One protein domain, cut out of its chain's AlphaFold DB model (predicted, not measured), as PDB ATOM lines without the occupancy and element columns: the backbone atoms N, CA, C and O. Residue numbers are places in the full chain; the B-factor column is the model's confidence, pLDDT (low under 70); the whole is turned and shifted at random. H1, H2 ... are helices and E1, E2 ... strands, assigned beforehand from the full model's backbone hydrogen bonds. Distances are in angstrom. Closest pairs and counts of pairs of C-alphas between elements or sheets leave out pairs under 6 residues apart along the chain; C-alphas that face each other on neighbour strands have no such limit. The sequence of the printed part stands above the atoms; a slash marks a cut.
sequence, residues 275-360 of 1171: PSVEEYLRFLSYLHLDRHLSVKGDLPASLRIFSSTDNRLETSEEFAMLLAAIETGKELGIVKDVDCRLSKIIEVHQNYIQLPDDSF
ATOM      1  N   PRO A 275     311.481 360.458 239.486       82.44
ATOM      2  CA  PRO A 275     311.491 359.320 240.416       82.44
ATOM      3  C   PRO A 275     312.288 359.540 241.722       82.44
ATOM      4  O   PRO A 275     312.325 358.631 242.544       82.44
ATOM      5  N   SER A 276     312.930 360.697 241.926       83.44
ATOM      6  CA  SER A 276     313.830 360.928 243.069       83.44
ATOM      7  C   SER A 276     313.140 361.615 244.253       83.44
ATOM      8  O   SER A 276     312.986 362.835 244.278       83.44
ATOM      9  N   VAL A 277     312.798 360.841 245.290       88.25
ATOM     10  CA  VAL A 277     312.283 361.386 246.563       88.25
ATOM     11  C   VAL A 277     313.314 362.293 247.246       88.25
ATOM     12  O   VAL A 277     312.942 363.234 247.940       88.25
ATOM     13  N   GLU A 278     314.608 362.076 247.010       88.56
ATOM     14  CA  GLU A 278     315.663 362.944 247.532       88.56
ATOM     15  C   GLU A 278     315.551 364.376 246.989       88.56
ATOM     16  O   GLU A 278     315.651 365.334 247.754       88.56
ATOM     17  N   GLU A 279     315.267 364.538 245.693       90.44
ATOM     18  CA  GLU A 279     315.040 365.854 245.085       90.44
ATOM     19  C   GLU A 279     313.820 366.564 245.697       90.44
ATOM     20  O   GLU A 279     313.856 367.774 245.921       90.44
ATOM     21  N   TYR A 280     312.770 365.808 246.038       93.56
ATOM     22  CA  TYR A 280     311.611 366.325 246.767       93.56
ATOM     23  C   TYR A 280     311.985 366.817 248.176       93.56
ATOM     24  O   TYR A 280     311.602 367.921 248.557       93.56
ATOM     25  N   LEU A 281     312.774 366.050 248.939       92.75
ATOM     26  CA  LEU A 281     313.229 366.452 250.279       92.75
ATOM     27  C   LEU A 281     314.113 367.703 250.231       92.75
ATOM     28  O   LEU A 281     313.943 368.609 251.046       92.75
ATOM     29  N   ARG A 282     315.011 367.785 249.244       91.75
ATOM     30  CA  ARG A 282     315.850 368.966 249.003       91.75
ATOM     31  C   ARG A 282     315.012 370.204 248.693       91.75
ATOM     32  O   ARG A 282     315.296 371.273 249.220       91.75
ATOM     33  N   PHE A 283     313.944 370.056 247.911       94.06
ATOM     34  CA  PHE A 283     313.016 371.152 247.642       94.06
ATOM     35  C   PHE A 283     312.240 371.594 248.891       94.06
ATOM     36  O   PHE A 283     312.138 372.789 249.142       94.06
ATOM     37  N   LEU A 284     311.761 370.660 249.722       93.50
ATOM     38  CA  LEU A 284     311.138 371.007 251.009       93.50
ATOM     39  C   LEU A 284     312.118 371.706 251.963       93.50
ATOM     40  O   LEU A 284     311.714 372.604 252.697       93.50
ATOM     41  N   SER A 285     313.393 371.305 251.947       92.06
ATOM     42  CA  SER A 285     314.454 371.960 252.717       92.06
ATOM     43  C   SER A 285     314.691 373.396 252.242       92.06
ATOM     44  O   SER A 285     314.776 374.297 253.067       92.06
ATOM     45  N   TYR A 286     314.716 373.617 250.923       92.44
ATOM     46  CA  TYR A 286     314.871 374.942 250.307       92.44
ATOM     47  C   TYR A 286     313.681 375.888 250.562       92.44
ATOM     48  O   TYR A 286     313.817 377.107 250.503       92.44
ATOM     49  N   LEU A 287     312.502 375.329 250.852       92.69
ATOM     50  CA  LEU A 287     311.289 376.066 251.225       92.69
ATOM     51  C   LEU A 287     311.087 376.179 252.745       92.69
ATOM     52  O   LEU A 287     309.988 376.514 253.184       92.69
ATOM     53  N   HIS A 288     312.113 375.864 253.543       91.25
ATOM     54  CA  HIS A 288     312.104 376.019 255.001       91.25
ATOM     55  C   HIS A 288     310.863 375.408 255.678       91.25
ATOM     56  O   HIS A 288     310.129 376.084 256.404       91.25
ATOM     57  N   LEU A 289     310.604 374.117 255.425       88.88
ATOM     58  CA  LEU A 289     309.455 373.368 255.967       88.88
ATOM     59  C   LEU A 289     309.183 373.642 257.462       88.88
ATOM     60  O   LEU A 289     308.030 373.707 257.885       88.88
ATOM     61  N   ASP A 290     310.238 373.797 258.253       84.94
ATOM     62  CA  ASP A 290     310.220 374.009 259.699       84.94
ATOM     63  C   ASP A 290     309.660 375.367 260.140       84.94
ATOM     64  O   ASP A 290     309.145 375.479 261.252       84.94
ATOM     65  N   ARG A 291     309.683 376.379 259.264       86.25
ATOM     66  CA  ARG A 291     309.068 377.691 259.526       86.25
ATOM     67  C   ARG A 291     307.543 377.655 259.437       86.25
ATOM     68  O   ARG A 291     306.872 378.462 260.076       86.25
ATOM     69  N   HIS A 292     306.995 376.719 258.661       84.44
ATOM     70  CA  HIS A 292     305.574 376.690 258.279       84.44
ATOM     71  C   HIS A 292     304.794 375.499 258.836       84.44
ATOM     72  O   HIS A 292     303.559 375.513 258.876       84.44
ATOM     73  N   LEU A 293     305.500 374.450 259.255       82.69
ATOM     74  CA  LEU A 293     304.921 373.263 259.865       82.69
ATOM     75  C   LEU A 293     305.414 373.134 261.307       82.69
ATOM     76  O   LEU A 293     306.612 373.054 261.561       82.69
ATOM     77  N   SER A 294     304.490 373.065 262.265       74.50
ATOM     78  CA  SER A 294     304.839 372.832 263.668       74.50
ATOM     79  C   SER A 294     305.310 371.388 263.869       74.50
ATOM     80  O   SER A 294     304.497 370.484 264.060       74.50
ATOM     81  N   VAL A 295     306.623 371.163 263.827       68.94
ATOM     82  CA  VAL A 295     307.227 369.839 264.031       68.94
ATOM     83  C   VAL A 295     307.555 369.624 265.510       68.94
ATOM     84  O   VAL A 295     308.150 370.481 266.161       68.94
ATOM     85  N   LYS A 296     307.172 368.465 266.063       71.44
ATOM     86  CA  LYS A 296     307.599 368.031 267.401       71.44
ATOM     87  C   LYS A 296     308.879 367.205 267.259       71.44
ATOM     88  O   LYS A 296     308.821 366.085 266.766       71.44
ATOM     89  N   GLY A 297     310.008 367.738 267.721       75.00
ATOM     90  CA  GLY A 297     311.316 367.075 267.665       75.00
ATOM     91  C   GLY A 297     312.215 367.580 266.536       75.00
ATOM     92  O   GLY A 297     311.850 368.489 265.793       75.00
ATOM     93  N   ASP A 298     313.411 367.000 266.434       79.88
ATOM     94  CA  ASP A 298     314.394 367.379 265.421       79.88
ATOM     95  C   ASP A 298     313.991 366.918 264.015       79.88
ATOM     96  O   ASP A 298     313.539 365.791 263.813       79.88
ATOM     97  N   LEU A 299     314.200 367.787 263.020       83.62
ATOM     98  CA  LEU A 299     314.023 367.428 261.617       83.62
ATOM     99  C   LEU A 299     315.160 366.517 261.132       83.62
ATOM    100  O   LEU A 299     316.327 366.771 261.447       83.62
ATOM    101  N   PRO A 300     314.844 365.514 260.294       87.56
ATOM    102  CA  PRO A 300     315.839 364.718 259.587       87.56
ATOM    103  C   PRO A 300     316.862 365.583 258.837       87.56
ATOM    104  O   PRO A 300     316.509 366.602 258.243       87.56
ATOM    105  N   ALA A 301     318.126 365.144 258.806       84.94
ATOM    106  CA  ALA A 301     319.225 365.891 258.183       84.94
ATOM    107  C   ALA A 301     318.963 366.248 256.706       84.94
ATOM    108  O   ALA A 301     319.311 367.339 256.267       84.94
ATOM    109  N   SER A 302     318.275 365.377 255.959       84.38
ATOM    110  CA  SER A 302     317.896 365.609 254.556       84.38
ATOM    111  C   SER A 302     316.945 366.792 254.346       84.38
ATOM    112  O   SER A 302     316.912 367.354 253.256       84.38
ATOM    113  N   LEU A 303     316.195 367.193 255.377       86.44
ATOM    114  CA  LEU A 303     315.303 368.356 255.361       86.44
ATOM    115  C   LEU A 303     315.976 369.628 255.903       86.44
ATOM    116  O   LEU A 303     315.374 370.698 255.859       86.44
ATOM    117  N   ARG A 304     317.226 369.535 256.376       85.44
ATOM    118  CA  ARG A 304     318.016 370.656 256.916       85.44
ATOM    119  C   ARG A 304     319.134 371.133 255.979       85.44
ATOM    120  O   ARG A 304     319.840 372.067 256.329       85.44
ATOM    121  N   ILE A 305     319.298 370.515 254.807       86.94
ATOM    122  CA  ILE A 305     320.406 370.792 253.873       86.94
ATOM    123  C   ILE A 305     320.471 372.274 253.472       86.94
ATOM    124  O   ILE A 305     321.559 372.838 253.421       86.94
ATOM    125  N   PHE A 306     319.323 372.900 253.211       86.38
ATOM    126  CA  PHE A 306     319.228 374.286 252.742       86.38
ATOM    127  C   PHE A 306     318.580 375.230 253.763       86.38
ATOM    128  O   PHE A 306     318.143 376.310 253.390       86.38
ATOM    129  N   SER A 307     318.532 374.869 255.051       79.62
ATOM    130  CA  SER A 307     317.809 375.661 256.064       79.62
ATOM    131  C   SER A 307     318.369 377.073 256.298       79.62
ATOM    132  O   SER A 307     317.664 377.936 256.819       79.62
ATOM    133  N   SER A 308     319.635 377.306 255.940       79.81
ATOM    134  CA  SER A 308     320.314 378.604 256.016       79.81
ATOM    135  C   SER A 308     320.333 379.372 254.689       79.81
ATOM    136  O   SER A 308     320.921 380.449 254.626       79.81
ATOM    137  N   THR A 309     319.754 378.822 253.618       84.00
ATOM    138  CA  THR A 309     319.825 379.408 252.272       84.00
ATOM    139  C   THR A 309     318.666 380.373 252.046       84.00
ATOM    140  O   THR A 309     317.512 379.989 252.182       84.00
ATOM    141  N   ASP A 310     318.945 381.615 251.652       80.69
ATOM    142  CA  ASP A 310     317.882 382.552 251.279       80.69
ATOM    143  C   ASP A 310     317.323 382.217 249.886       80.69
ATOM    144  O   ASP A 310     318.050 382.204 248.890       80.69
ATOM    145  N   ASN A 311     316.018 381.949 249.814       82.69
ATOM    146  CA  ASN A 311     315.312 381.656 248.568       82.69
ATOM    147  C   ASN A 311     314.659 382.892 247.928       82.69
ATOM    148  O   ASN A 311     314.054 382.776 246.857       82.69
ATOM    149  N   ARG A 312     314.813 384.077 248.540       81.12
ATOM    150  CA  ARG A 312     314.322 385.369 248.036       81.12
ATOM    151  C   ARG A 312     312.802 385.422 247.818       81.12
ATOM    152  O   ARG A 312     312.344 386.229 247.001       81.12
ATOM    153  N   LEU A 313     312.041 384.557 248.491       81.00
ATOM    154  CA  LEU A 313     310.578 384.561 248.501       81.00
ATOM    155  C   LEU A 313     310.057 385.325 249.717       81.00
ATOM    156  O   LEU A 313     310.651 385.289 250.794       81.00
ATOM    157  N   GLU A 314     308.901 385.971 249.575       83.75
ATOM    158  CA  GLU A 314     308.166 386.432 250.752       83.75
ATOM    159  C   GLU A 314     307.625 385.228 251.542       83.75
ATOM    160  O   GLU A 314     307.263 384.200 250.966       83.75
ATOM    161  N   THR A 315     307.482 385.362 252.866       84.56
ATOM    162  CA  THR A 315     307.005 384.278 253.748       84.56
ATOM    163  C   THR A 315     305.689 383.651 253.267       84.56
ATOM    164  O   THR A 315     305.496 382.439 253.372       84.56
ATOM    165  N   SER A 316     304.772 384.450 252.708       83.25
ATOM    166  CA  SER A 316     303.505 383.959 252.151       83.25
ATOM    167  C   SER A 316     303.660 383.193 250.836       83.25
ATOM    168  O   SER A 316     302.904 382.248 250.595       83.25
ATOM    169  N   GLU A 317     304.606 383.584 249.984       85.44
ATOM    170  CA  GLU A 317     304.887 382.916 248.707       85.44
ATOM    171  C   GLU A 317     305.581 381.575 248.947       85.44
ATOM    172  O   GLU A 317     305.165 380.552 248.397       85.44
ATOM    173  N   GLU A 318     306.573 381.572 249.840       89.69
ATOM    174  CA  GLU A 318     307.251 380.370 250.321       89.69
ATOM    175  C   GLU A 318     306.241 379.366 250.881       89.69
ATOM    176  O   GLU A 318     306.223 378.203 250.467       89.69
ATOM    177  N   PHE A 319     305.329 379.820 251.750       89.69
ATOM    178  CA  PHE A 319     304.321 378.935 252.319       89.69
ATOM    179  C   PHE A 319     303.372 378.372 251.255       89.69
ATOM    180  O   PHE A 319     303.049 377.185 251.278       89.69
ATOM    181  N   ALA A 320     302.938 379.190 250.292       88.81
ATOM    182  CA  ALA A 320     302.078 378.733 249.203       88.81
ATOM    183  C   ALA A 320     302.766 377.669 248.328       88.81
ATOM    184  O   ALA A 320     302.131 376.684 247.941       88.81
ATOM    185  N   MET A 321     304.063 377.839 248.047       90.31
ATOM    186  CA  MET A 321     304.876 376.852 247.331       90.31
ATOM    187  C   MET A 321     305.016 375.553 248.113       90.31
ATOM    188  O   MET A 321     304.828 374.468 247.559       90.31
ATOM    189  N   LEU A 322     305.310 375.664 249.406       92.62
ATOM    190  CA  LEU A 322     305.445 374.521 250.296       92.62
ATOM    191  C   LEU A 322     304.137 373.730 250.379       92.62
ATOM    192  O   LEU A 322     304.140 372.500 250.301       92.62
ATOM    193  N   LEU A 323     303.009 374.432 250.473       92.25
ATOM    194  CA  LEU A 323     301.680 373.840 250.487       92.25
ATOM    195  C   LEU A 323     301.428 373.030 249.210       92.25
ATOM    196  O   LEU A 323     301.107 371.845 249.287       92.25
ATOM    197  N   ALA A 324     301.667 373.629 248.039       92.62
ATOM    198  CA  ALA A 324     301.519 372.952 246.753       92.62
ATOM    199  C   ALA A 324     302.462 371.743 246.616       92.62
ATOM    200  O   ALA A 324     302.064 370.704 246.076       92.62
ATOM    201  N   ALA A 325     303.689 371.847 247.137       94.25
ATOM    202  CA  ALA A 325     304.651 370.752 247.163       94.25
ATOM    203  C   ALA A 325     304.146 369.575 248.006       94.25
ATOM    204  O   ALA A 325     304.145 368.443 247.523       94.25
ATOM    205  N   ILE A 326     303.650 369.830 249.220       94.06
ATOM    206  CA  ILE A 326     303.146 368.790 250.127       94.06
ATOM    207  C   ILE A 326     301.871 368.146 249.574       94.06
ATOM    208  O   ILE A 326     301.744 366.921 249.600       94.06
ATOM    209  N   GLU A 327     300.948 368.934 249.019       93.75
ATOM    210  CA  GLU A 327     299.750 368.411 248.356       93.75
ATOM    211  C   GLU A 327     300.096 367.519 247.159       93.75
ATOM    212  O   GLU A 327     299.546 366.426 247.026       93.75
ATOM    213  N   THR A 328     301.048 367.935 246.321       94.62
ATOM    214  CA  THR A 328     301.503 367.114 245.189       94.62
ATOM    215  C   THR A 328     302.233 365.864 245.680       94.62
ATOM    216  O   THR A 328     301.991 364.764 245.192       94.62
ATOM    217  N   GLY A 329     303.086 365.986 246.700       94.12
ATOM    218  CA  GLY A 329     303.746 364.846 247.333       94.12
ATOM    219  C   GLY A 329     302.740 363.834 247.891       94.12
ATOM    220  O   GLY A 329     302.960 362.623 247.802       94.12
ATOM    221  N   LYS A 330     301.600 364.307 248.408       92.56
ATOM    222  CA  LYS A 330     300.476 363.474 248.849       92.56
ATOM    223  C   LYS A 330     299.826 362.718 247.688       92.56
ATOM    224  O   LYS A 330     299.615 361.512 247.806       92.56
ATOM    225  N   GLU A 331     299.558 363.400 246.575       92.62
ATOM    226  CA  GLU A 331     298.978 362.819 245.350       92.62
ATOM    227  C   GLU A 331     299.862 361.727 244.743       92.62
ATOM    228  O   GLU A 331     299.369 360.689 244.303       92.62
ATOM    229  N   LEU A 332     301.178 361.934 244.774       92.06
ATOM    230  CA  LEU A 332     302.167 360.982 244.267       92.06
ATOM    231  C   LEU A 332     302.439 359.817 245.234       92.06
ATOM    232  O   LEU A 332     303.186 358.902 244.897       92.06
ATOM    233  N   GLY A 333     301.866 359.839 246.443       91.50
ATOM    234  CA  GLY A 333     302.113 358.833 247.478       91.50
ATOM    235  C   GLY A 333     303.481 358.938 248.165       91.50
ATOM    236  O   GLY A 333     303.837 358.037 248.930       91.50
ATOM    237  N   ILE A 334     304.215 360.031 247.921       93.50
ATOM    238  CA  ILE A 334     305.477 360.370 248.592       93.50
ATOM    239  C   ILE A 334     305.193 360.763 250.045       93.50
ATOM    240  O   ILE A 334     305.948 360.384 250.927       93.50
ATOM    241  N   VAL A 335     304.094 361.470 250.328       92.62
ATOM    242  CA  VAL A 335     303.702 361.863 251.694       92.62
ATOM    243  C   VAL A 335     302.687 360.876 252.276       92.62
ATOM    244  O   VAL A 335     301.606 360.670 251.719       92.62
ATOM    245  N   LYS A 336     302.984 360.287 253.438       89.94
ATOM    246  CA  LYS A 336     302.095 359.359 254.159       89.94
ATOM    247  C   LYS A 336     301.848 359.836 255.586       89.94
ATOM    248  O   LYS A 336     302.781 360.251 256.255       89.94
ATOM    249  N   ASP A 337     300.618 359.692 256.075       87.56
ATOM    250  CA  ASP A 337     300.320 360.028 257.474       87.56
ATOM    251  C   ASP A 337     300.647 358.850 258.394       87.56
ATOM    252  O   ASP A 337     300.504 357.681 257.996       87.56
ATOM    253  N   VAL A 338     301.036 359.153 259.628       87.25
ATOM    254  CA  VAL A 338     301.150 358.206 260.740       87.25
ATOM    255  C   VAL A 338     300.350 358.726 261.931       87.25
ATOM    256  O   VAL A 338     300.299 359.925 262.175       87.25
ATOM    257  N   ASP A 339     299.688 357.827 262.656       83.50
ATOM    258  CA  ASP A 339     298.943 358.193 263.863       83.50
ATOM    259  C   ASP A 339     299.904 358.814 264.894       83.50
ATOM    260  O   ASP A 339     300.902 358.180 265.250       83.50
ATOM    261  N   CYS A 340     299.608 360.019 265.396       81.56
ATOM    262  CA  CYS A 340     300.453 360.730 266.361       81.56
ATOM    263  C   CYS A 340     300.645 359.966 267.686       81.56
ATOM    264  O   CYS A 340     301.520 360.302 268.489       81.56
ATOM    265  N   ARG A 341     299.809 358.946 267.953       81.81
ATOM    266  CA  ARG A 341     299.969 358.015 269.083       81.81
ATOM    267  C   ARG A 341     301.121 357.028 268.863       81.81
ATOM    268  O   ARG A 341     301.649 356.518 269.844       81.81
ATOM    269  N   LEU A 342     301.483 356.756 267.607       83.38
ATOM    270  CA  LEU A 342     302.547 355.826 267.215       83.38
ATOM    271  C   LEU A 342     303.877 356.543 266.973       83.38
ATOM    272  O   LEU A 342     304.901 356.093 267.473       83.38
ATOM    273  N   SER A 343     303.866 357.655 266.233       82.81
ATOM    274  CA  SER A 343     305.062 358.473 265.992       82.81
ATOM    275  C   SER A 343     304.697 359.953 265.949       82.81
ATOM    276  O   SER A 343     303.691 360.339 265.355       82.81
ATOM    277  N   LYS A 344     305.504 360.781 266.622       82.44
ATOM    278  CA  LYS A 344     305.327 362.242 266.722       82.44
ATOM    279  C   LYS A 344     306.368 363.030 265.929       82.44
ATOM    280  O   LYS A 344     306.275 364.252 265.885       82.44
ATOM    281  N   ILE A 345     307.345 362.338 265.350       86.44
ATOM    282  CA  ILE A 345     308.450 362.926 264.593       86.44
ATOM    283  C   ILE A 345     308.240 362.692 263.095       86.44
ATOM    284  O   ILE A 345     307.489 361.805 262.691       86.44
ATOM    285  N   ILE A 346     308.909 363.493 262.267       88.62
ATOM    286  CA  ILE A 346     308.945 363.279 260.819       88.62
ATOM    287  C   ILE A 346     309.964 362.184 260.513       88.62
ATOM    288  O   ILE A 346     311.133 362.303 260.875       88.62
ATOM    289  N   GLU A 347     309.535 361.146 259.800       89.44
ATOM    290  CA  GLU A 347     310.394 360.025 259.410       89.44
ATOM    291  C   GLU A 347     310.593 360.002 257.894       89.44
ATOM    292  O   GLU A 347     309.637 360.085 257.118       89.44
ATOM    293  N   VAL A 348     311.844 359.868 257.455       89.81
ATOM    294  CA  VAL A 348     312.200 359.764 256.036       89.81
ATOM    295  C   VAL A 348     312.558 358.318 255.720       89.81
ATOM    296  O   VAL A 348     313.485 357.756 256.297       89.81
ATOM    297  N   HIS A 349     311.830 357.733 254.772       88.50
ATOM    298  CA  HIS A 349     312.064 356.391 254.242       88.50
ATOM    299  C   HIS A 349     312.543 356.486 252.791       88.50
ATOM    300  O   HIS A 349     312.382 357.522 252.149       88.50
ATOM    301  N   GLN A 350     313.083 355.394 252.237       84.06
ATOM    302  CA  GLN A 350     313.663 355.386 250.881       84.06
ATOM    303  C   GLN A 350     312.717 355.933 249.795       84.06
ATOM    304  O   GLN A 350     313.162 356.623 248.885       84.06
ATOM    305  N   ASN A 351     311.412 355.652 249.908       85.62
ATOM    306  CA  ASN A 351     310.421 355.977 248.876       85.62
ATOM    307  C   ASN A 351     309.298 356.914 249.354       85.62
ATOM    308  O   ASN A 351     308.370 357.178 248.590       85.62
ATOM    309  N   TYR A 352     309.303 357.359 250.615       90.56
ATOM    310  CA  TYR A 352     308.248 358.225 251.153       90.56
ATOM    311  C   TYR A 352     308.689 358.964 252.425       90.56
ATOM    312  O   TYR A 352     309.560 358.504 253.159       90.56
ATOM    313  N   ILE A 353     308.025 360.078 252.720       91.75
ATOM    314  CA  ILE A 353     308.085 360.802 253.990       91.75
ATOM    315  C   ILE A 353     306.831 360.494 254.815       91.75
ATOM    316  O   ILE A 353     305.709 360.480 254.299       91.75
ATOM    317  N   GLN A 354     307.025 360.219 256.100       90.50
ATOM    318  CA  GLN A 354     305.962 360.005 257.072       90.50
ATOM    319  C   GLN A 354     305.781 361.255 257.932       90.50
ATOM    320  O   GLN A 354     306.718 361.700 258.591       90.50
ATOM    321  N   LEU A 355     304.569 361.811 257.909       89.81
ATOM    322  CA  LEU A 355     304.181 362.979 258.696       89.81
ATOM    323  C   LEU A 355     303.171 362.571 259.783       89.81
ATOM    324  O   LEU A 355     302.234 361.824 259.477       89.81
ATOM    325  N   PRO A 356     303.323 363.045 261.034       88.38
ATOM    326  CA  PRO A 356     302.318 362.851 262.077       88.38
ATOM    327  C   PRO A 356     300.964 363.435 261.667       88.38
ATOM    328  O   PRO A 356     300.887 364.512 261.076       88.38
ATOM    329  N   ASP A 357     299.881 362.743 261.992       85.00
ATOM    330  CA  ASP A 357     298.531 363.095 261.554       85.00
ATOM    331  C   ASP A 357     297.945 364.362 262.215       85.00
ATOM    332  O   ASP A 357     296.966 364.918 261.716       85.00
ATOM    333  N   ASP A 358     298.558 364.858 263.295       82.81
ATOM    334  CA  ASP A 358     298.240 366.141 263.930       82.81
ATOM    335  C   ASP A 358     298.956 367.342 263.281       82.81
ATOM    336  O   ASP A 358     298.597 368.486 263.569       82.81
ATOM    337  N   SER A 359     299.893 367.108 262.352       82.69
ATOM    338  CA  SER A 359     300.712 368.164 261.726       82.69
ATOM    339  C   SER A 359     299.884 369.185 260.936       82.69
ATOM    340  O   SER A 359     300.211 370.366 260.907       82.69
ATOM    341  N   PHE A 360     298.781 368.751 260.317       83.69
ATOM    342  CA  PHE A 360     297.924 369.617 259.493       83.69
ATOM    343  C   PHE A 360     296.756 370.238 260.271       83.69
ATOM    344  O   PHE A 360     296.004 371.045 259.720       83.69
TER     345      PHE A 360
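Overview. This is residues 275 to 360 of the 1171 residues of the protein "Putative death-receptor fusion protein-domain-containing protein" of Clohesyomyces aquaticus (UniProt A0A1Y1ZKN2). Two helices, H1 and H3, run side by side in opposite ways, and one end of each reaches a small three-stranded sheet that makes one end of the domain. The short helix H2 lies near H3 and away from the sheet, and from it a long stretch with no named element, residues 293 to 314, leads to H3, its C-alphas 7 to 19 A from the mean of all C-alphas. The printed part has 86 residues, with three named helices followed by three named strands, H1 H2 H3 E1 E2 E3; the sheet has the order E1 E3 E2 and is mixed. The class is mixed, helices and strands, with 43 residues in named elements. The whole is compact, with a radius of gyration of the C-alphas of 12.2 A and spans of 37 by 28 by 22 A.

Along the chain. H1 is residues 277 to 286, 14.3 A long, beginning at C-alpha 277 at (312.283, 361.386, 246.563). H2 is residues 289 to 292, 5.6 A. H3, the longest helix, is residues 315 to 331, 24.4 A, from C-alpha 315 at (307.005, 384.278, 253.748). E1 is residues 335 to 338, 10.1 A, E2 residues 347 to 349, 6.5 A, and E3 residues 352 to 356, 13.3 A, ending at C-alpha 356 at (302.318, 362.851, 262.077).

Arrangement. H1 and H3 are close but not clearly touching; their closest C-alphas, of Leu 284 and Leu 322, are 6.7 A apart. They run opposite ways at a shallow tilt of 15 degrees. H1 and H2 meet only through their link. H2 and H3 are close but not clearly touching, with their closest C-alphas, of His 292 and Phe 319, 6.5 A apart. H1 is on the sheet but only grazes it, with residues 277 to 281; its closest C-alphas with E3, Val 277 and Tyr 352, are 6.9 A apart. H3 also is on the sheet and only grazes it, with residues 326 to 330; the closest C-alphas of H3 and E1, Gly 329 and Val 335, are 5.3 A apart. H2 is not on the sheet. E3 is the inner strand. E1 and E3 are parallel at 40 degrees, with N 336 and O 353 within hydrogen-bond range at 2.9 A. E2 and E3 form an antiparallel hairpin at 162 degrees, with N 354 and O 347 at 2.8 A. In H1 and H3 every O i to N i+4 pair is within hydrogen-bond range; H2 is too short for such a pair.

Size, cuts and confidence. The two farthest C-alphas, of Arg 312 and Arg 341, are 37.4 A apart. The printed part has no cut. The link from H2 to H3 is long, with 22 residues; the link from E1 to E2 is short, with 8. The mean pLDDT of the printed part is 86.9, and residue 295 is under 70.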